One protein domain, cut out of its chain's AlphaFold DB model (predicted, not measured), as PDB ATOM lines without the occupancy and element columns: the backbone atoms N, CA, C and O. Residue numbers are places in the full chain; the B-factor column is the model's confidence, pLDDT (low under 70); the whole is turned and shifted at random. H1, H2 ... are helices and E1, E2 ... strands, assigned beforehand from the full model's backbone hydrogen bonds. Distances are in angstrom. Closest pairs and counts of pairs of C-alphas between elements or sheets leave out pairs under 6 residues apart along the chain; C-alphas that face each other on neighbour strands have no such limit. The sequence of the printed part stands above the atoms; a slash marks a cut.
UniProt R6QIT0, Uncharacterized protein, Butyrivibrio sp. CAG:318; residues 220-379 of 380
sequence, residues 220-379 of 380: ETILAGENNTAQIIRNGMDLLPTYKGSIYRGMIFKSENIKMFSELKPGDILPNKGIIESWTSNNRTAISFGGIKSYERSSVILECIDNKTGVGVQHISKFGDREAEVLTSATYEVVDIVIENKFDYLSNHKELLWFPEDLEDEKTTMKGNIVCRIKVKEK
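What this domain is: This is residues 220 to 379 of the 380 residues of an uncharacterized protein of Butyrivibrio sp. CAG:318 (UniProt R6QIT0). A long, twisted sheet of four strands makes the main wall, and the small sheet of E2 and E4 lies crossed over part of it near the start of E1, a small sandwich. H4 packs on E1, while three short helices, H5, H6 and H7, gather at one end of the long axis and H1 and H2 lie toward the other. The printed part has 160 residues with seven named helices and six named strands, in the order H1 H2 E1 H3 E2 H4 E3 E4 E5 H5 H6 H7 E6; the class is mixed. The large sheet, order E1, E3, E6, E5, is mixed, and the small one is antiparallel. The whole is compact, with a radius of gyration of the C-alphas of 16.4 A and spans of 50 by 33 by 31 A.

How they stand to each other: H1, residues 220 to 223, and H2, residues 229 to 237, only just touch, only at the corner, with 3 pairs of C-alphas within 8 A; the closest are those of Ile 222 and Ala 230, 5.8 A. E1, residues 247 to 253, is an edge strand, antiparallel to E3, residues 298 to 304, with N 249 and O 302 3.0 A apart. H3, residues 259 to 262, only grazes this sheet. E2, residues 277 to 280, is antiparallel to E4, residues 325 to 328, with N 279 and O 326 2.9 A apart. This pair and the larger sheet form a sandwich, two sheets face to face, their strands at 74 degrees; the closest C-alphas of E1 and E2 are those of Arg 249 and Trp 279, 4.9 A. H4, residues 283 to 289, is over E1 at a height over the sheet of 6.4 A, along the strands at 23 degrees on the local plane; the C-alphas of Gly 250 and Ala 286 are closest, 4.2 A. E5, residues 332 to 341, bends by 71 degrees at residue 335. H5, residues 342 to 348, is on the same face as H4, two layers with the sheet. H6, residues 358 to 361, only just touches H5, with 3 pairs within 8 A, the closest Phe 343 and Leu 359 at 6.9 A between C-alphas. H7, residues 363 to 367, touches H5, the C-alphas of Phe 343 and Met 366 being 4.9 A apart. E6, residues 370 to 378, is parallel to E3, with N 301 and O 372 2.9 A apart, and antiparallel to E5, with N 373 and O 338 2.8 A apart. In H2, H4, H5 and H7 every O i to N i+4 pair is within hydrogen-bond range; H1, H3 and H6 are too short for one.

Where its parts are: H1 begins at C-alpha 220 (32.218, 52.805, 36.240). H2 is 12.2 A long, E1 20.3 A, E3 20.2 A, E5 24.5 A and E6 25.0 A. E6 ends at C-alpha 378 (39.808, 45.278, 57.404).

The domain as a whole: The two C-alphas farthest apart, those of Leu 239 and Asp 361, are 50.2 A apart. The printed part has no cut; the links H3 to E2 and E3 to E4 are long. Residues 224 to 226 and 273 have pLDDT under 70.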
ATOM      1  N   GLU A 220      31.599  51.529  35.855       72.50
ATOM      2  CA  GLU A 220      32.218  52.805  36.240       72.50
ATOM      3  C   GLU A 220      31.164  53.798  36.749       72.50
ATOM      4  O   GLU A 220      31.340  54.389  37.815       72.50
ATOM      5  N   THR A 221      30.020  53.896  36.065       74.12
ATOM      6  CA  THR A 221      28.886  54.739  36.486       74.12
ATOM      7  C   THR A 221      28.327  54.306  37.849       74.12
ATOM      8  O   THR A 221      27.994  55.142  38.696       74.12
ATOM      9  N   ILE A 222      28.265  52.994  38.111       77.31
ATOM     10  CA  ILE A 222      27.809  52.464  39.405       77.31
ATOM     11  C   ILE A 222      28.813  52.799  40.512       77.31
ATOM     12  O   ILE A 222      28.410  53.230  41.594       77.31
ATOM     13  N   LEU A 223      30.115  52.627  40.266       72.19
ATOM     14  CA  LEU A 223      31.149  52.950  41.253       72.19
ATOM     15  C   LEU A 223      31.230  54.445  41.570       72.19
ATOM     16  O   LEU A 223      31.475  54.797  42.726       72.19
ATOM     17  N   ALA A 224      30.990  55.300  40.575       69.88
ATOM     18  CA  ALA A 224      30.913  56.747  40.740       69.88
ATOM     19  C   ALA A 224      29.704  57.193  41.586       69.88
ATOM     20  O   ALA A 224      29.659  58.336  42.039       69.88
ATOM     21  N   GLY A 225      28.739  56.300  41.844       66.88
ATOM     22  CA  GLY A 225      27.563  56.596  42.665       66.88
ATOM     23  C   GLY A 225      26.571  57.540  41.984       66.88
ATOM     24  O   GLY A 225      25.772  58.182  42.662       66.88
ATOM     25  N   GLU A 226      26.603  57.623  40.650       67.75
ATOM     26  CA  GLU A 226      25.715  58.490  39.862       67.75
ATOM     27  C   GLU A 226      24.246  58.032  39.908       67.75
ATOM     28  O   GLU A 226      23.331  58.782  39.561       67.75
ATOM     29  N   ASN A 227      24.003  56.806  40.375       73.69
ATOM     30  CA  ASN A 227      22.681  56.243  40.595       73.69
ATOM     31  C   ASN A 227      22.563  55.571  41.978       73.69
ATOM     32  O   ASN A 227      23.530  55.394  42.721       73.69
ATOM     33  N   ASN A 228      21.345  55.150  42.325       83.31
ATOM     34  CA  ASN A 228      21.080  54.476  43.598       83.31
ATOM     35  C   ASN A 228      21.566  53.011  43.630       83.31
ATOM     36  O   ASN A 228      21.453  52.370  44.675       83.31
ATOM     37  N   THR A 229      22.098  52.466  42.527       87.88
ATOM     38  CA  THR A 229      22.469  51.046  42.392       87.88
ATOM     39  C   THR A 229      23.528  50.653  43.419       87.88
ATOM     40  O   THR A 229      23.341  49.669  44.138       87.88
ATOM     41  N   ALA A 230      24.584  51.454  43.588       84.50
ATOM     42  CA  ALA A 230      25.618  51.184  44.589       84.50
ATOM     43  C   ALA A 230      25.068  51.190  46.025       84.50
ATOM     44  O   ALA A 230      25.408  50.317  46.824       84.50
ATOM     45  N   GLN A 231      24.167  52.119  46.357       85.38
ATOM     46  CA  GLN A 231      23.560  52.176  47.691       85.38
ATOM     47  C   GLN A 231      22.628  50.982  47.944       85.38
ATOM     48  O   GLN A 231      22.653  50.396  49.027       85.38
ATOM     49  N   ILE A 232      21.835  50.583  46.942       91.44
ATOM     50  CA  ILE A 232      20.980  49.391  47.014       91.44
ATOM     51  C   ILE A 232      21.837  48.145  47.262       91.44
ATOM     52  O   ILE A 232      21.505  47.341  48.138       91.44
ATOM     53  N   ILE A 233      22.947  47.999  46.529       92.50
ATOM     54  CA  ILE A 233      23.844  46.853  46.682       92.50
ATOM     55  C   ILE A 233      24.491  46.856  48.066       92.50
ATOM     56  O   ILE A 233      24.405  45.849  48.764       92.50
ATOM     57  N   ARG A 234      25.057  47.988  48.501       89.56
ATOM     58  CA  ARG A 234      25.683  48.139  49.825       89.56
ATOM     59  C   ARG A 234      24.729  47.732  50.949       89.56
ATOM     60  O   ARG A 234      25.071  46.893  51.779       89.56
ATOM     61  N   ASN A 235      23.512  48.270  50.935       90.19
ATOM     62  CA  ASN A 235      22.507  47.968  51.952       90.19
ATOM     63  C   ASN A 235      22.073  46.496  51.923       90.19
ATOM     64  O   ASN A 235      21.828  45.907  52.973       90.19
ATOM     65  N   GLY A 236      21.980  45.883  50.738       93.69
ATOM     66  CA  GLY A 236      21.696  44.455  50.602       93.69
ATOM     67  C   GLY A 236      22.837  43.560  51.099       93.69
ATOM     68  O   GLY A 236      22.578  42.573  51.787       93.69
ATOM     69  N   MET A 237      24.094  43.919  50.813       93.88
ATOM     70  CA  MET A 237      25.287  43.193  51.270       93.88
ATOM     71  C   MET A 237      25.344  43.095  52.797       93.88
ATOM     72  O   MET A 237      25.608  42.019  53.336       93.88
ATOM     73  N   ASP A 238      24.992  44.171  53.505       92.38
ATOM     74  CA  ASP A 238      24.943  44.184  54.971       92.38
ATOM     75  C   ASP A 238      23.989  43.136  55.564       92.38
ATOM     76  O   ASP A 238      24.122  42.794  56.737       92.38
ATOM     77  N   LEU A 239      23.080  42.555  54.774       93.12
ATOM     78  CA  LEU A 239      22.127  41.530  55.213       93.12
ATOM     79  C   LEU A 239      22.467  40.109  54.721       93.12
ATOM     80  O   LEU A 239      21.900  39.133  55.216       93.12
ATOM     81  N   LEU A 240      23.390  39.961  53.765       93.94
ATOM     82  CA  LEU A 240      23.838  38.657  53.245       93.94
ATOM     83  C   LEU A 240      24.858  37.985  54.178       93.94
ATOM     84  O   LEU A 240      25.652  38.695  54.771       93.94
ATOM     85  N   PRO A 241      24.947  36.648  54.291       92.75
ATOM     86  CA  PRO A 241      25.981  36.000  55.103       92.75
ATOM     87  C   PRO A 241      27.384  36.431  54.678       92.75
ATOM     88  O   PRO A 241      27.658  36.562  53.481       92.75
ATOM     89  N   THR A 242      28.271  36.636  55.648       94.31
ATOM     90  CA  THR A 242      29.653  37.026  55.357       94.31
ATOM     91  C   THR A 242      30.428  35.825  54.829       94.31
ATOM     92  O   THR A 242      30.171  34.674  55.190       94.31
ATOM     93  N   TYR A 243      31.357  36.072  53.914       95.94
ATOM     94  CA  TYR A 243      32.153  35.023  53.309       95.94
ATOM     95  C   TYR A 243      33.159  34.461  54.317       95.94
ATOM     96  O   TYR A 243      33.935  35.197  54.929       95.94
ATOM     97  N   LYS A 244      33.158  33.134  54.465       93.94
ATOM     98  CA  LYS A 244      34.115  32.397  55.291       93.94
ATOM     99  C   LYS A 244      35.360  32.052  54.475       93.94
ATOM    100  O   LYS A 244      35.376  31.031  53.791       93.94
ATOM    101  N   GLY A 245      36.413  32.847  54.622       93.06
ATOM    102  CA  GLY A 245      37.729  32.552  54.059       93.06
ATOM    103  C   GLY A 245      38.515  33.815  53.739       93.06
ATOM    104  O   GLY A 245      38.051  34.923  53.988       93.06
ATOM    105  N   SER A 246      39.705  33.635  53.178       96.00
ATOM    106  CA  SER A 246      40.495  34.739  52.636       96.00
ATOM    107  C   SER A 246      39.908  35.231  51.317       96.00
ATOM    108  O   SER A 246      39.304  34.460  50.565       96.00
ATOM    109  N   ILE A 247      40.118  36.511  51.027       97.69
ATOM    110  CA  ILE A 247      39.707  37.132  49.768       97.69
ATOM    111  C   ILE A 247      40.892  37.829  49.112       97.69
ATOM    112  O   ILE A 247      41.820  38.293  49.775       97.69
ATOM    113  N   TYR A 248      40.844  37.897  47.790       97.88
ATOM    114  CA  TYR A 248      41.936  38.350  46.949       97.88
ATOM    115  C   TYR A 248      41.429  39.331  45.903       97.88
ATOM    116  O   TYR A 248      40.287  39.233  45.460       97.88
ATOM    117  N   ARG A 249      42.277  40.253  45.459       96.31
ATOM    118  CA  ARG A 249      41.932  41.159  44.361       96.31
ATOM    119  C   ARG A 249      43.139  41.414  43.483       96.31
ATOM    120  O   ARG A 249      44.210  41.750  43.973       96.31
ATOM    121  N   GLY A 250      42.954  41.244  42.180       95.94
ATOM    122  CA  GLY A 250      43.970  41.535  41.180       95.94
ATOM    123  C   GLY A 250      43.659  42.815  40.437       95.94
ATOM    124  O   GLY A 250      42.521  43.033  40.030       95.94
ATOM    125  N   MET A 251      44.673  43.646  40.238       94.81
ATOM    126  CA  MET A 251      44.576  44.853  39.430       94.81
ATOM    127  C   MET A 251      45.815  45.004  38.552       94.81
ATOM    128  O   MET A 251      46.920  44.619  38.935       94.81
ATOM    129  N   ILE A 252      45.622  45.589  37.376       94.94
ATOM    130  CA  ILE A 252      46.669  45.817  36.385       94.94
ATOM    131  C   ILE A 252      46.836  47.313  36.132       94.94
ATOM    132  O   ILE A 252      45.861  48.040  35.939       94.94
ATOM    133  N   PHE A 253      48.084  47.776  36.104       93.62
ATOM    134  CA  PHE A 253      48.417  49.188  35.954       93.62
ATOM    135  C   PHE A 253      49.512  49.404  34.914       93.62
ATOM    136  O   PHE A 253      50.383  48.564  34.692       93.62
ATOM    137  N   LYS A 254      49.490  50.584  34.291       89.19
ATOM    138  CA  LYS A 254      50.695  51.139  33.667       89.19
ATOM    139  C   LYS A 254      51.709  51.490  34.759       89.19
ATOM    140  O   LYS A 254      51.302  51.866  35.859       89.19
ATOM    141  N   SER A 255      52.999  51.431  34.442       76.25
ATOM    142  CA  SER A 255      54.085  51.658  35.407       76.25
ATOM    143  C   SER A 255      54.029  53.033  36.086       76.25
ATOM    144  O   SER A 255      54.432  53.164  37.233       76.25
ATOM    145  N   GLU A 256      53.482  54.057  35.429       80.12
ATOM    146  CA  GLU A 256      53.297  55.388  36.031       80.12
ATOM    147  C   GLU A 256      52.231  55.428  37.138       80.12
ATOM    148  O   GLU A 256      52.384  56.160  38.114       80.12
ATOM    149  N   ASN A 257      51.188  54.600  37.032       87.69
ATOM    150  CA  ASN A 257      50.034  54.631  37.935       87.69
ATOM    151  C   ASN A 257      50.175  53.680  39.123       87.69
ATOM    152  O   ASN A 257      49.410  53.789  40.075       87.69
ATOM    153  N   ILE A 258      51.133  52.748  39.094       90.94
ATOM    154  CA  ILE A 258      51.294  51.780  40.186       90.94
ATOM    155  C   ILE A 258      51.874  52.403  41.460       90.94
ATOM    156  O   ILE A 258      51.753  51.806  42.525       90.94
ATOM    157  N   LYS A 259      52.443  53.613  41.378       91.31
ATOM    158  CA  LYS A 259      53.044  54.310  42.525       91.31
ATOM    159  C   LYS A 259      52.110  54.419  43.726       91.31
ATOM    160  O   LYS A 259      52.549  54.184  44.844       91.31
ATOM    161  N   MET A 260      50.813  54.635  43.485       91.31
ATOM    162  CA  MET A 260      49.794  54.675  44.547       91.31
ATOM    163  C   MET A 260      49.692  53.378  45.369       91.31
ATOM    164  O   MET A 260      49.125  53.396  46.453       91.31
ATOM    165  N   PHE A 261      50.215  52.262  44.853       94.94
ATOM    166  CA  PHE A 261      50.296  50.980  45.547       94.94
ATOM    167  C   PHE A 261      51.726  50.622  45.951       94.94
ATOM    168  O   PHE A 261      51.935  50.110  47.043       94.94
ATOM    169  N   SER A 262      52.720  50.868  45.093       93.75
ATOM    170  CA  SER A 262      54.111  50.481  45.364       93.75
ATOM    171  C   SER A 262      54.806  51.357  46.410       93.75
ATOM    172  O   SER A 262      55.861  50.979  46.903       93.75
ATOM    173  N   GLU A 263      54.260  52.532  46.720       95.06
ATOM    174  CA  GLU A 263      54.806  53.435  47.743       95.06
ATOM    175  C   GLU A 263      54.108  53.289  49.107       95.06
ATOM    176  O   GLU A 263      54.531  53.928  50.073       95.06
ATOM    177  N   LEU A 264      53.082  52.431  49.201       96.12
ATOM    178  CA  LEU A 264      52.388  52.133  50.455       96.12
ATOM    179  C   LEU A 264      53.313  51.438  51.457       96.12
ATOM    180  O   LEU A 264      54.226  50.687  51.100       96.12
ATOM    181  N   LYS A 265      53.028  51.650  52.737       96.69
ATOM    182  CA  LYS A 265      53.733  51.067  53.877       96.69
ATOM    183  C   LYS A 265      52.747  50.392  54.829       96.69
ATOM    184  O   LYS A 265      51.567  50.740  54.844       96.69
ATOM    185  N   PRO A 266      53.211  49.446  55.664       97.25
ATOM    186  CA  PRO A 266      52.398  48.921  56.755       97.25
ATOM    187  C   PRO A 266      51.795  50.048  57.608       97.25
ATOM    188  O   PRO A 266      52.514  50.948  58.042       97.25
ATOM    189  N   GLY A 267      50.485  49.987  57.839       95.25
ATOM    190  CA  GLY A 267      49.691  51.014  58.517       95.25
ATOM    191  C   GLY A 267      48.984  52.001  57.581       95.25
ATOM    192  O   GLY A 267      48.038  52.660  58.019       95.25
ATOM    193  N   ASP A 268      49.377  52.082  56.306       95.25
ATOM    194  CA  ASP A 268      48.697  52.942  55.335       95.25
ATOM    195  C   ASP A 268      47.311  52.396  54.984       95.25
ATOM    196  O   ASP A 268      47.047  51.191  55.035       95.25
ATOM    197  N   ILE A 269      46.411  53.297  54.591       92.81
ATOM    198  CA  ILE A 269      45.086  52.926  54.098       92.81
ATOM    199  C   ILE A 269      45.164  52.654  52.607       92.81
ATOM    200  O   ILE A 269      45.684  53.462  51.838       92.81
ATOM    201  N   LEU A 270      44.630  51.505  52.203       92.38
ATOM    202  CA  LEU A 270      44.573  51.125  50.807       92.38
ATOM    203  C   LEU A 270      43.676  52.115  50.034       92.38
ATOM    204  O   LEU A 270      42.553  52.377  50.478       92.38
ATOM    205  N   PRO A 271      44.117  52.626  48.869       86.81
ATOM    206  CA  PRO A 271      43.271  53.450  48.015       86.81
ATOM    207  C   PRO A 271      42.000  52.692  47.603       86.81
ATOM    208  O   PRO A 271      42.093  51.584  47.069       86.81
ATOM    209  N   ASN A 272      40.825  53.289  47.819       75.69
ATOM    210  CA  ASN A 272      39.542  52.719  47.402       75.69
ATOM    211  C   ASN A 272      39.072  53.325  46.069       75.69
ATOM    212  O   ASN A 272      39.401  54.459  45.724       75.69
ATOM    213  N   LYS A 273      38.302  52.556  45.291       67.00
ATOM    214  CA  LYS A 273      37.744  53.006  43.996       67.00
ATOM    215  C   LYS A 273      36.242  53.301  44.017       67.00
ATOM    216  O   LYS A 273      35.657  53.526  42.965       67.00
ATOM    217  N   GLY A 274      35.612  53.292  45.186       70.38
ATOM    218  CA  GLY A 274      34.186  53.574  45.300       70.38
ATOM    219  C   GLY A 274      33.557  52.957  46.539       70.38
ATOM    220  O   GLY A 274      34.240  52.562  47.484       70.38
ATOM    221  N   ILE A 275      32.228  52.887  46.515       75.75
ATOM    222  CA  ILE A 275      31.393  52.438  47.640       75.75
ATOM    223  C   ILE A 275      31.432  50.906  47.806       75.75
ATOM    224  O   ILE A 275      31.215  50.400  48.908       75.75
ATOM    225  N   ILE A 276      31.696  50.170  46.720       87.06
ATOM    226  CA  ILE A 276      31.758  48.704  46.675       87.06
ATOM    227  C   ILE A 276      33.000  48.284  45.896       87.06
ATOM    228  O   ILE A 276      33.334  48.871  44.868       87.06
ATOM    229  N   GLU A 277      33.652  47.225  46.355       89.44
ATOM    230  CA  GLU A 277      34.809  46.637  45.708       89.44
ATOM    231  C   GLU A 277      34.573  45.172  45.348       89.44
ATOM    232  O   GLU A 277      34.084  44.386  46.165       89.44
ATOM    233  N   SER A 278      34.985  44.817  44.132       92.06
ATOM    234  CA  SER A 278      35.037  43.443  43.633       92.06
ATOM    235  C   SER A 278      36.319  42.755  44.102       92.06
ATOM    236  O   SER A 278      37.433  43.215  43.825       92.06
ATOM    237  N   TRP A 279      36.140  41.665  44.841       96.06
ATOM    238  CA  TRP A 279      37.172  40.744  45.299       96.06
ATOM    239  C   TRP A 279      36.778  39.322  44.889       96.06
ATOM    240  O   TRP A 279      35.654  39.045  44.483       96.06
ATOM    241  N   THR A 280      37.695  38.376  45.025       96.69
ATOM    242  CA  THR A 280      37.453  36.966  44.734       96.69
ATOM    243  C   THR A 280      37.898  36.096  45.895       96.69
ATOM    244  O   THR A 280      38.899  36.352  46.557       96.69
ATOM    245  N   SER A 281      37.169  35.012  46.119       95.75
ATOM    246  CA  SER A 281      37.579  33.946  47.037       95.75
ATOM    247  C   SER A 281      38.663  33.018  46.462       95.75
ATOM    248  O   SER A 281      39.109  32.090  47.134       95.75
ATOM    249  N   ASN A 282      39.109  33.252  45.222       94.56
ATOM    250  CA  ASN A 282      40.090  32.427  44.528       94.56
ATOM    251  C   ASN A 282      41.342  33.233  44.155       94.56
ATOM    252  O   ASN A 282      41.324  34.076  43.258       94.56
ATOM    253  N   ASN A 283      42.474  32.904  44.783       93.88
ATOM    254  CA  ASN A 283      43.761  33.546  44.505       93.88
ATOM    255  C   ASN A 283      44.155  33.474  43.013       93.88
ATOM    256  O   ASN A 283      44.619  34.457  42.441       93.88
ATOM    257  N   ARG A 284      43.913  32.347  42.326       91.75
ATOM    258  CA  ARG A 284      44.244  32.232  40.892       91.75
ATOM    259  C   ARG A 284      43.423  33.186  40.034       91.75
ATOM    260  O   ARG A 284      43.941  33.725  39.057       91.75
ATOM    261  N   THR A 285      42.165  33.407  40.404       92.88
ATOM    262  CA  THR A 285      41.308  34.389  39.741       92.88
ATOM    263  C   THR A 285      41.883  35.794  39.930       92.88
ATOM    264  O   THR A 285      42.068  36.500  38.941       92.88
ATOM    265  N   ALA A 286      42.286  36.165  41.150       95.56
ATOM    266  CA  ALA A 286      42.943  37.450  41.402       95.56
ATOM    267  C   ALA A 286      44.239  37.603  40.591       95.56
ATOM    268  O   ALA A 286      44.421  38.608  39.917       95.56
ATOM    269  N   ILE A 287      45.107  36.591  40.557       93.88
ATOM    270  CA  ILE A 287      46.329  36.587  39.732       93.88
ATOM    271  C   ILE A 287      46.012  36.830  38.248       93.88
ATOM    272  O   ILE A 287      46.692  37.618  37.587       93.88
ATOM    273  N   SER A 288      44.957  36.194  37.728       91.19
ATOM    274  CA  SER A 288      44.512  36.382  36.344       91.19
ATOM    275  C   SER A 288      44.057  37.820  36.077       91.19
ATOM    276  O   SER A 288      44.487  38.415  35.090       91.19
ATOM    277  N   PHE A 289      43.222  38.398  36.947       91.31
ATOM    278  CA  PHE A 289      42.761  39.788  36.822       91.31
ATOM    279  C   PHE A 289      43.866  40.818  37.094       91.31
ATOM    280  O   PHE A 289      43.839  41.918  36.547       91.31
ATOM    281  N   GLY A 290      44.888  40.448  37.868       93.94
ATOM    282  CA  GLY A 290      46.102  41.239  38.065       93.94
ATOM    283  C   GLY A 290      46.975  41.345  36.816       93.94
ATOM    284  O   GLY A 290      47.965  42.077  36.822       93.94
ATOM    285  N   GLY A 291      46.639  40.623  35.742       92.56
ATOM    286  CA  GLY A 291      47.336  40.714  34.465       92.56
ATOM    287  C   GLY A 291      48.808  40.327  34.577       92.56
ATOM    288  O   GLY A 291      49.681  40.945  33.968       92.56
ATOM    289  N   ILE A 292      49.106  39.288  35.364       92.94
ATOM    290  CA  ILE A 292      50.467  38.742  35.500       92.94
ATOM    291  C   ILE A 292      51.051  38.325  34.138       92.94
ATOM    292  O   ILE A 292      52.256  38.403  33.937       92.94
ATOM    293  N   LYS A 293      50.191  37.999  33.171       90.81
ATOM    294  CA  LYS A 293      50.559  37.639  31.794       90.81
ATOM    295  C   LYS A 293      50.641  38.822  30.818       90.81
ATOM    296  O   LYS A 293      51.033  38.636  29.677       90.81
ATOM    297  N   SER A 294      50.291  40.031  31.252       93.12
ATOM    298  CA  SER A 294      50.496  41.269  30.484       93.12
ATOM    299  C   SER A 294      51.859  41.847  30.847       93.12
ATOM    300  O   SER A 294      51.978  42.640  31.786       93.12
ATOM    301  N   TYR A 295      52.919  41.353  30.214       93.31
ATOM    302  CA  TYR A 295      54.309  41.621  30.604       93.31
ATOM    303  C   TYR A 295      54.687  43.108  30.562       93.31
ATOM    304  O   TYR A 295      55.513  43.555  31.352       93.31
ATOM    305  N   GLU A 296      54.014  43.884  29.716       93.19
ATOM    306  CA  GLU A 296      54.140  45.331  29.538       93.19
ATOM    307  C   GLU A 296      53.423  46.169  30.610       93.19
ATOM    308  O   GLU A 296      53.409  47.402  30.544       93.19
ATOM    309  N   ARG A 297      52.794  45.512  31.589       95.25
ATOM    310  CA  ARG A 297      52.036  46.147  32.666       95.25
ATOM    311  C   ARG A 297      52.481  45.636  34.024       95.25
ATOM    312  O   ARG A 297      52.854  44.475  34.190       95.25
ATOM    313  N   SER A 298      52.378  46.497  35.024       96.62
ATOM    314  CA  SER A 298      52.645  46.117  36.405       96.62
ATOM    315  C   SER A 298      51.377  45.580  37.073       96.62
ATOM    316  O   SER A 298      50.258  45.950  36.705       96.62
ATOM    317  N   SER A 299      51.554  44.690  38.044       96.94
ATOM    318  CA  SER A 299      50.467  43.933  38.671       96.94
ATOM    319  C   SER A 299      50.380  44.241  40.160       96.94
ATOM    320  O   SER A 299      51.401  44.296  40.840       96.94
ATOM    321  N   VAL A 300      49.162  44.397  40.673       97.06
ATOM    322  CA  VAL A 300      48.873  44.495  42.109       97.06
ATOM    323  C   VAL A 300      47.998  43.315  42.503       97.06
ATOM    324  O   VAL A 300      46.932  43.122  41.919       97.06
ATOM    325  N   ILE A 301      48.441  42.538  43.491       97.38
ATOM    326  CA  ILE A 301      47.682  41.432  44.079       97.38
ATOM    327  C   ILE A 301      47.457  41.739  45.556       97.38
ATOM    328  O   ILE A 301      48.404  41.789  46.340       97.38
ATOM    329  N   LEU A 302      46.202  41.954  45.925       97.62
ATOM    330  CA  LEU A 302      45.780  42.191  47.297       97.62
ATOM    331  C   LEU A 302      45.325  40.883  47.940       97.62
ATOM    332  O   LEU A 302      44.633  40.087  47.301       97.62
ATOM    333  N   GLU A 303      45.672  40.694  49.207       97.94
ATOM    334  CA  GLU A 303      45.285  39.544  50.021       97.94
ATOM    335  C   GLU A 303      44.741  40.027  51.369       97.94
ATOM    336  O   GLU A 303      45.472  40.610  52.166       97.94
ATOM    337  N   CYS A 304      43.464  39.759  51.637       97.00
ATOM    338  CA  CYS A 304      42.869  39.920  52.958       97.00
ATOM    339  C   CYS A 304      42.660  38.530  53.563       97.00
ATOM    340  O   CYS A 304      41.791  37.765  53.124       97.00
ATOM    341  N   ILE A 305      43.487  38.194  54.553       91.81
ATOM    342  CA  ILE A 305      43.322  36.973  55.344       91.81
ATOM    343  C   ILE A 305      42.220  37.213  56.372       91.81
ATOM    344  O   ILE A 305      42.179  38.267  57.002       91.81
ATOM    345  N   ASP A 306      41.347  36.222  56.545       84.88
ATOM    346  CA  ASP A 306      40.239  36.272  57.502       84.88
ATOM    347  C   ASP A 306      39.280  37.450  57.273       84.88
ATOM    348  O   ASP A 306      38.985  38.226  58.187       84.88
ATOM    349  N   ASN A 307      38.745  37.543  56.049       91.38
ATOM    350  CA  ASN A 307      37.639  38.443  55.719       91.38
ATOM    351  C   ASN A 307      36.543  38.388  56.796       91.38
ATOM    352  O   ASN A 307      36.096  37.312  57.218       91.38
ATOM    353  N   LYS A 308      36.084  39.564  57.215       90.81
ATOM    354  CA  LYS A 308      35.051  39.722  58.235       90.81
ATOM    355  C   LYS A 308      33.733  40.160  57.620       90.81
ATOM    356  O   LYS A 308      32.697  39.643  58.038       90.81
ATOM    357  N   THR A 309      33.760  41.078  56.655       91.81
ATOM    358  CA  THR A 309      32.547  41.765  56.181       91.81
ATOM    359  C   THR A 309      32.189  41.482  54.727       91.81
ATOM    360  O   THR A 309      31.012  41.579  54.380       91.81
ATOM    361  N   GLY A 310      33.144  41.077  53.884       94.44
ATOM    362  CA  GLY A 310      32.870  40.738  52.488       94.44
ATOM    363  C   GLY A 310      31.872  39.586  52.359       94.44
ATOM    364  O   GLY A 310      31.860  38.679  53.193       94.44
ATOM    365  N   VAL A 311      31.032  39.609  51.323       95.62
ATOM    366  CA  VAL A 311      29.930  38.657  51.106       95.62
ATOM    367  C   VAL A 311      30.083  37.911  49.784       95.62
ATOM    368  O   VAL A 311      30.321  38.510  48.737       95.62
ATOM    369  N   GLY A 312      29.942  36.585  49.824       95.19
ATOM    370  CA  GLY A 312      30.046  35.736  48.637       95.19
ATOM    371  C   GLY A 312      28.794  35.837  47.767       95.19
ATOM    372  O   GLY A 312      27.701  35.448  48.193       95.19
ATOM    373  N   VAL A 313      28.951  36.326  46.539       93.81
ATOM    374  CA  VAL A 313      27.847  36.570  45.588       93.81
ATOM    375  C   VAL A 313      27.950  35.700  44.336       93.81
ATOM    376  O   VAL A 313      27.280  35.954  43.336       93.81
ATOM    377  N   GLN A 314      28.739  34.622  44.399       91.56
ATOM    378  CA  GLN A 314      28.922  33.680  43.293       91.56
ATOM    379  C   GLN A 314      27.597  33.164  42.721       91.56
ATOM    380  O   GLN A 314      27.482  33.041  41.513       91.56
ATOM    381  N   HIS A 315      26.609  32.903  43.581       87.69
ATOM    382  CA  HIS A 315      25.264  32.428  43.227       87.69
ATOM    383  C   HIS A 315      24.348  33.474  42.583       87.69
ATOM    384  O   HIS A 315      23.187  33.176  42.310       87.69
ATOM    385  N   ILE A 316      24.852  34.690  42.382       87.31
ATOM    386  CA  ILE A 316      24.146  35.804  41.752       87.31
ATOM    387  C   ILE A 316      24.908  36.256  40.500       87.31
ATOM    388  O   ILE A 316      24.289  36.561  39.482       87.31
ATOM    389  N   SER A 317      26.249  36.244  40.528       86.38
ATOM    390  CA  SER A 317      27.070  36.566  39.353       86.38
ATOM    391  C   SER A 317      26.838  35.564  38.220       86.38
ATOM    392  O   SER A 317      26.886  34.348  38.417       86.38
ATOM    393  N   LYS A 318      26.657  36.070  36.994       84.12
ATOM    394  CA  LYS A 318      26.568  35.248  35.772       84.12
ATOM    395  C   LYS A 318      27.869  34.502  35.451       84.12
ATOM    396  O   LYS A 318      27.874  33.621  34.590       84.12
ATOM    397  N   PHE A 319      28.975  34.863  36.097       85.88
ATOM    398  CA  PHE A 319      30.278  34.240  35.890       85.88
ATOM    399  C   PHE A 319      30.574  33.111  36.881       85.88
ATOM    400  O   PHE A 319      31.546  32.386  36.673       85.88
ATOM    401  N   GLY A 320      29.730  32.910  37.900       83.50
ATOM    402  CA  GLY A 320      29.817  31.760  38.797       83.50
ATOM    403  C   GLY A 320      31.201  31.586  39.433       83.50
ATOM    404  O   GLY A 320      31.839  32.553  39.859       83.50
ATOM    405  N   ASP A 321      31.671  30.340  39.506       84.31
ATOM    406  CA  ASP A 321      32.956  29.976  40.126       84.31
ATOM    407  C   ASP A 321      34.193  30.472  39.349       84.31
ATOM    408  O   ASP A 321      35.306  30.430  39.877       84.31
ATOM    409  N   ARG A 322      34.015  30.996  38.125       85.50
ATOM    410  CA  ARG A 322      35.092  31.628  37.348       85.50
ATOM    411  C   ARG A 322      35.627  32.860  38.069       85.50
ATOM    412  O   ARG A 322      36.839  33.061  38.138       85.50
ATOM    413  N   GLU A 323      34.714  33.682  38.576       87.31
ATOM    414  CA  GLU A 323      35.044  34.875  39.356       87.31
ATOM    415  C   GLU A 323      35.106  34.554  40.846       87.31
ATOM    416  O   GLU A 323      35.924  35.131  41.554       87.31
ATOM    417  N   ALA A 324      34.297  33.596  41.319       92.31
ATOM    418  CA  ALA A 324      34.195  33.253  42.738       92.31
ATOM    419  C   ALA A 324      34.023  34.518  43.603       92.31
ATOM    420  O   ALA A 324      34.694  34.700  44.628       92.31
ATOM    421  N   GLU A 325      33.150  35.400  43.109       94.44
ATOM    422  CA  GLU A 325      33.034  36.808  43.472       94.44
ATOM    423  C   GLU A 325      32.668  37.009  44.945       94.44
ATOM    424  O   GLU A 325      31.761  36.362  45.491       94.44
ATOM    425  N   VAL A 326      33.360  37.951  45.572       96.19
ATOM    426  CA  VAL A 326      33.090  38.466  46.908       96.19
ATOM    427  C   VAL A 326      33.019  39.985  46.827       96.19
ATOM    428  O   VAL A 326      33.978  40.629  46.418       96.19
ATOM    429  N   LEU A 327      31.897  40.566  47.243       94.88
ATOM    430  CA  LEU A 327      31.759  42.020  47.321       94.88
ATOM    431  C   LEU A 327      32.054  42.498  48.734       94.88
ATOM    432  O   LEU A 327      31.659  41.859  49.708       94.88
ATOM    433  N   THR A 328      32.700  43.649  48.849       92.19
ATOM    434  CA  THR A 328      33.006  44.290  50.133       92.19
ATOM    435  C   THR A 328      32.890  45.806  50.024       92.19
ATOM    436  O   THR A 328      33.073  46.375  48.954       92.19
ATOM    437  N   SER A 329      32.564  46.460  51.135       88.62
ATOM    438  CA  SER A 329      32.624  47.921  51.284       88.62
ATOM    439  C   SER A 329      33.575  48.326  52.415       88.62
ATOM    440  O   SER A 329      33.428  49.406  52.988       88.62
ATOM    441  N   ALA A 330      34.464  47.417  52.826       89.69
ATOM    442  CA  ALA A 330      35.403  47.655  53.908       89.69
ATOM    443  C   ALA A 330      36.518  48.612  53.481       89.69
ATOM    444  O   ALA A 330      36.937  48.645  52.324       89.69
ATOM    445  N   THR A 331      37.035  49.354  54.454       89.75
ATOM    446  CA  THR A 331      38.322  50.035  54.325       89.75
ATOM    447  C   THR A 331      39.424  49.074  54.742       89.75
ATOM    448  O   THR A 331      39.282  48.356  55.731       89.75
ATOM    449  N   TYR A 332      40.533  49.070  54.010       93.75
ATOM    450  CA  TYR A 332      41.646  48.161  54.257       93.75
ATOM    451  C   TYR A 332      42.883  48.919  54.731       93.75
ATOM    452  O   TYR A 332      43.240  49.952  54.170       93.75
ATOM    453  N   GLU A 333      43.543  48.387  55.754       95.38
ATOM    454  CA  GLU A 333      44.855  48.833  56.222       95.38
ATOM    455  C   GLU A 333      45.921  47.853  55.726       95.38
ATOM    456  O   GLU A 333      45.750  46.632  55.823       95.38
ATOM    457  N   VAL A 334      47.023  48.385  55.205       97.44
ATOM    458  CA  VAL A 334      48.172  47.609  54.742       97.44
ATOM    459  C   VAL A 334      48.876  46.971  55.934       97.44
ATOM    460  O   VAL A 334      49.239  47.637  56.900       97.44
ATOM    461  N   VAL A 335      49.088  45.662  55.857       97.38
ATOM    462  CA  VAL A 335      49.811  44.873  56.863       97.38
ATOM    463  C   VAL A 335      51.238  44.607  56.408       97.38
ATOM    464  O   VAL A 335      52.168  44.709  57.201       97.38
ATOM    465  N   ASP A 336      51.404  44.250  55.139       97.69
ATOM    466  CA  ASP A 336      52.691  43.881  54.560       97.69
ATOM    467  C   ASP A 336      52.685  44.156  53.057       97.69
ATOM    468  O   ASP A 336      51.635  44.093  52.408       97.69
ATOM    469  N   ILE A 337      53.859  44.445  52.510       97.38
ATOM    470  CA  ILE A 337      54.047  44.737  51.094       97.38
ATOM    471  C   ILE A 337      55.324  44.072  50.589       97.38
ATOM    472  O   ILE A 337      56.415  44.270  51.120       97.38
ATOM    473  N   VAL A 338      55.180  43.287  49.524       97.12
ATOM    474  CA  VAL A 338      56.292  42.651  48.818       97.12
ATOM    475  C   VAL A 338      56.282  43.146  47.384       97.12
ATOM    476  O   VAL A 338      55.291  42.980  46.671       97.12
ATOM    477  N   ILE A 339      57.389  43.754  46.970       96.56
ATOM    478  CA  ILE A 339      57.578  44.263  45.616       96.56
ATOM    479  C   ILE A 339      58.781  43.559  45.015       96.56
ATOM    480  O   ILE A 339      59.875  43.576  45.572       96.56
ATOM    481  N   GLU A 340      58.571  42.977  43.848       96.06
ATOM    482  CA  GLU A 340      59.604  42.342  43.045       96.06
ATOM    483  C   GLU A 340      59.402  42.725  41.578       96.06
ATOM    484  O   GLU A 340      58.298  43.098  41.161       96.06
ATOM    485  N   ASN A 341      60.469  42.683  40.778       95.12
ATOM    486  CA  ASN A 341      60.300  42.871  39.342       95.12
ATOM    487  C   ASN A 341      59.576  41.654  38.743       95.12
ATOM    488  O   ASN A 341      59.646  40.537  39.261       95.12
ATOM    489  N   LYS A 342      58.858  41.876  37.643       95.69
ATOM    490  CA  LYS A 342      57.968  40.862  37.069       95.69
ATOM    491  C   LYS A 342      58.721  39.644  36.532       95.69
ATOM    492  O   LYS A 342      58.182  38.541  36.565       95.69
ATOM    493  N   PHE A 343      59.962  39.839  36.086       96.50
ATOM    494  CA  PHE A 343      60.827  38.760  35.615       96.50
ATOM    495  C   PHE A 343      61.191  37.799  36.752       96.50
ATOM    496  O   PHE A 343      61.059  36.589  36.586       96.50
ATOM    497  N   ASP A 344      61.603  38.313  37.911       96.56
ATOM    498  CA  ASP A 344      61.968  37.490  39.068       96.56
ATOM    499  C   ASP A 344      60.745  36.727  39.599       96.56
ATOM    500  O   ASP A 344      60.827  35.520  39.842       96.56
ATOM    501  N   TYR A 345      59.582  37.390  39.660       96.25
ATOM    502  CA  TYR A 345      58.325  36.744  40.041       96.25
ATOM    503  C   TYR A 345      57.985  35.573  39.112       96.25
ATOM    504  O   TYR A 345      57.780  34.447  39.563       96.25
ATOM    505  N   LEU A 346      57.965  35.809  37.798       95.62
ATOM    506  CA  LEU A 346      57.625  34.784  36.807       95.62
ATOM    507  C   LEU A 346      58.703  33.703  36.661       95.62
ATOM    508  O   LEU A 346      58.381  32.563  36.332       95.62
ATOM    509  N   SER A 347      59.965  34.012  36.972       95.56
ATOM    510  CA  SER A 347      61.039  33.014  37.054       95.56
ATOM    511  C   SER A 347      60.763  31.972  38.139       95.56
ATOM    512  O   SER A 347      61.058  30.790  37.941       95.56
ATOM    513  N   ASN A 348      60.170  32.407  39.255       95.44
ATOM    514  CA  ASN A 348      59.753  31.552  40.368       95.44
ATOM    515  C   ASN A 348      58.361  30.929  40.160       95.44
ATOM    516  O   ASN A 348      58.053  29.913  40.780       95.44
ATOM    517  N   HIS A 349      57.550  31.510  39.272       93.81
ATOM    518  CA  HIS A 349      56.166  31.123  38.991       93.81
ATOM    519  C   HIS A 349      55.938  30.816  37.505       93.81
ATOM    520  O   HIS A 349      55.058  31.386  36.852       93.81
ATOM    521  N   LYS A 350      56.743  29.908  36.944       93.56
ATOM    522  CA  LYS A 350      56.712  29.575  35.506       93.56
ATOM    523  C   LYS A 350      55.364  29.025  35.042       93.56
ATOM    524  O   LYS A 350      55.022  29.150  33.871       93.56
ATOM    525  N   GLU A 351      54.566  28.463  35.948       93.81
ATOM    526  CA  GLU A 351      53.189  28.032  35.692       93.81
ATOM    527  C   GLU A 351      52.239  29.182  35.314       93.81
ATOM    528  O   GLU A 351      51.144  28.938  34.805       93.81
ATOM    529  N   LEU A 352      52.638  30.430  35.578       93.06
ATOM    530  CA  LEU A 352      51.874  31.632  35.262       93.06
ATOM    531  C   LEU A 352      52.273  32.268  33.926       93.06
ATOM    532  O   LEU A 352      51.663  33.267  33.555       93.06
ATOM    533  N   LEU A 353      53.237  31.711  33.192       92.62
ATOM    534  CA  LEU A 353      53.596  32.183  31.852       92.62
ATOM    535  C   LEU A 353      52.530  31.799  30.808       92.62
ATOM    536  O   LEU A 353      51.692  30.917  31.040       92.62
ATOM    537  N   TRP A 354      52.509  32.500  29.671       89.19
ATOM    538  CA  TRP A 354      51.709  32.088  28.511       89.19
ATOM    539  C   TRP A 354      52.404  30.929  27.793       89.19
ATOM    540  O   TRP A 354      51.785  29.882  27.591       89.19
ATOM    541  N   PHE A 355      53.705  31.086  27.545       93.19
ATOM    542  CA  PHE A 355      54.611  30.049  27.066       93.19
ATOM    543  C   PHE A 355      55.912  30.025  27.887       93.19
ATOM    544  O   PHE A 355      56.326  31.063  28.406       93.19
ATOM    545  N   PRO A 356      56.577  28.866  28.042       90.62
ATOM    546  CA  PRO A 356      57.843  28.780  28.771       90.62
ATOM    547  C   PRO A 356      58.947  29.715  28.248       90.62
ATOM    548  O   PRO A 356      59.777  30.169  29.036       90.62
ATOM    549  N   GLU A 357      58.960  29.989  26.943       94.50
ATOM    550  CA  GLU A 357      59.969  30.801  26.252       94.50
ATOM    551  C   GLU A 357      59.830  32.304  26.550       94.50
ATOM    552  O   GLU A 357      60.834  33.021  26.556       94.50
ATOM    553  N   ASP A 358      58.622  32.756  26.917       94.19
ATOM    554  CA  ASP A 358      58.306  34.162  27.206       94.19
ATOM    555  C   ASP A 358      59.254  34.777  28.243       94.19
ATOM    556  O   ASP A 358      59.520  35.976  28.216       94.19
ATOM    557  N   LEU A 359      59.768  33.973  29.181       94.12
ATOM    558  CA  LEU A 359      60.666  34.463  30.222       94.12
ATOM    559  C   LEU A 359      61.944  35.082  29.636       94.12
ATOM    560  O   LEU A 359      62.414  36.101  30.140       94.12
ATOM    561  N   GLU A 360      62.504  34.483  28.581       95.19
ATOM    562  CA  GLU A 360      63.683  35.032  27.906       95.19
ATOM    563  C   GLU A 360      63.297  36.029  26.810       95.19
ATOM    564  O   GLU A 360      63.932  37.083  26.722       95.19
ATOM    565  N   ASP A 361      62.239  35.751  26.043       96.19
ATOM    566  CA  ASP A 361      61.805  36.601  24.927       96.19
ATOM    567  C   ASP A 361      61.346  37.993  25.402       96.19
ATOM    568  O   ASP A 361      61.667  39.010  24.784       96.19
ATOM    569  N   GLU A 362      60.675  38.066  26.557       96.12
ATOM    570  CA  GLU A 362      60.084  39.295  27.110       96.12
ATOM    571  C   GLU A 362      60.840  39.829  28.335       96.12
ATOM    572  O   GLU A 362      60.373  40.711  29.063       96.12
ATOM    573  N   LYS A 363      62.059  39.334  28.562       95.88
ATOM    574  CA  LYS A 363      62.901  39.648  29.726       95.88
ATOM    575  C   LYS A 363      63.058  41.139  29.996       95.88
ATOM    576  O   LYS A 363      62.945  41.582  31.141       95.88
ATOM    577  N   THR A 364      63.338  41.922  28.956       95.81
ATOM    578  CA  THR A 364      63.512  43.379  29.075       95.81
ATOM    579  C   THR A 364      62.202  44.052  29.483       95.81
ATOM    580  O   THR A 364      62.199  44.869  30.404       95.81
ATOM    581  N   THR A 365      61.086  43.661  28.860       94.94
ATOM    582  CA  THR A 365      59.734  44.153  29.161       94.94
ATOM    583  C   THR A 365      59.344  43.849  30.610       94.94
ATOM    584  O   THR A 365      58.922  44.742  31.350       94.94
ATOM    585  N   MET A 366      59.551  42.603  31.048       95.50
ATOM    586  CA  MET A 366      59.235  42.148  32.403       95.50
ATOM    587  C   MET A 366      60.077  42.863  33.465       95.50
ATOM    588  O   MET A 366      59.547  43.254  34.501       95.50
ATOM    589  N   LYS A 367      61.376  43.082  33.224       95.50
ATOM    590  CA  LYS A 367      62.249  43.808  34.167       95.50
ATOM    591  C   LYS A 367      61.870  45.280  34.338       95.50
ATOM    592  O   LYS A 367      62.173  45.856  35.379       95.50
ATOM    593  N   GLY A 368      61.209  45.881  33.347       93.56
ATOM    594  CA  GLY A 368      60.662  47.239  33.433       93.56
ATOM    595  C   GLY A 368      59.347  47.347  34.216       93.56
ATOM    596  O   GLY A 368      58.840  48.454  34.407       93.56
ATOM    597  N   ASN A 369      58.781  46.223  34.662       95.69
ATOM    598  CA  ASN A 369      57.504  46.149  35.364       95.69
ATOM    599  C   ASN A 369      57.647  45.419  36.701       95.69
ATOM    600  O   ASN A 369      58.582  44.646  36.917       95.69
ATOM    601  N   ILE A 370      56.702  45.654  37.610       96.38
ATOM    602  CA  ILE A 370      56.723  45.064  38.952       96.38
ATOM    603  C   ILE A 370      55.472  44.241  39.241       96.38
ATOM    604  O   ILE A 370      54.410  44.442  38.644       96.38
ATOM    605  N   VAL A 371      55.609  43.340  40.206       97.12
ATOM    606  CA  VAL A 371      54.499  42.692  40.899       97.12
ATOM    607  C   VAL A 371      54.516  43.190  42.338       97.12
ATOM    608  O   VAL A 371      55.474  42.970  43.074       97.12
ATOM    609  N   CYS A 372      53.457  43.895  42.720       97.00
ATOM    610  CA  CYS A 372      53.230  44.368  44.075       97.00
ATOM    611  C   CYS A 372      52.203  43.454  44.743       97.00
ATOM    612  O   CYS A 372      51.045  43.393  44.326       97.00
ATOM    613  N   ARG A 373      52.620  42.717  45.769       97.12
ATOM    614  CA  ARG A 373      51.729  41.877  46.570       97.12
ATOM    615  C   ARG A 373      51.523  42.539  47.920       97.12
ATOM    616  O   ARG A 373      52.490  42.747  48.648       97.12
ATOM    617  N   ILE A 374      50.277  42.845  48.251       97.81
ATOM    618  CA  ILE A 374      49.934  43.613  49.446       97.81
ATOM    619  C   ILE A 374      48.999  42.779  50.307       97.81
ATOM    620  O   ILE A 374      47.906  42.408  49.875       97.81
ATOM    621  N   LYS A 375      49.415  42.508  51.541       98.19
ATOM    622  CA  LYS A 375      48.527  41.940  52.552       98.19
ATOM    623  C   LYS A 375      47.817  43.065  53.266       98.19
ATOM    624  O   LYS A 375      48.445  44.046  53.666       98.19
ATOM    625  N   VAL A 376      46.522  42.900  53.462       97.19
ATOM    626  CA  VAL A 376      45.679  43.884  54.122       97.19
ATOM    627  C   VAL A 376      44.821  43.239  55.199       97.19
ATOM    628  O   VAL A 376      44.601  42.028  55.209       97.19
ATOM    629  N   LYS A 377      44.313  44.071  56.102       95.31
ATOM    630  CA  LYS A 377      43.260  43.719  57.058       95.31
ATOM    631  C   LYS A 377      42.143  44.750  56.971       95.31
ATOM    632  O   LYS A 377      42.398  45.916  56.675       95.31
ATOM    633  N   GLU A 378      40.915  44.334  57.252       92.50
ATOM    634  CA  GLU A 378      39.808  45.278  57.404       92.50
ATOM    635  C   GLU A 378      40.085  46.221  58.583       92.50
ATOM    636  O   GLU A 378      40.406  45.775  59.692       92.50
ATOM    637  N   LYS A 379      39.980  47.525  58.325       86.00
ATOM    638  CA  LYS A 379      40.047  48.573  59.336       86.00
ATOM    639  C   LYS A 379      38.672  48.696  59.982       86.00
ATOM    640  O   LYS A 379      37.699  49.012  59.301       86.00
TER     641      LYS A 379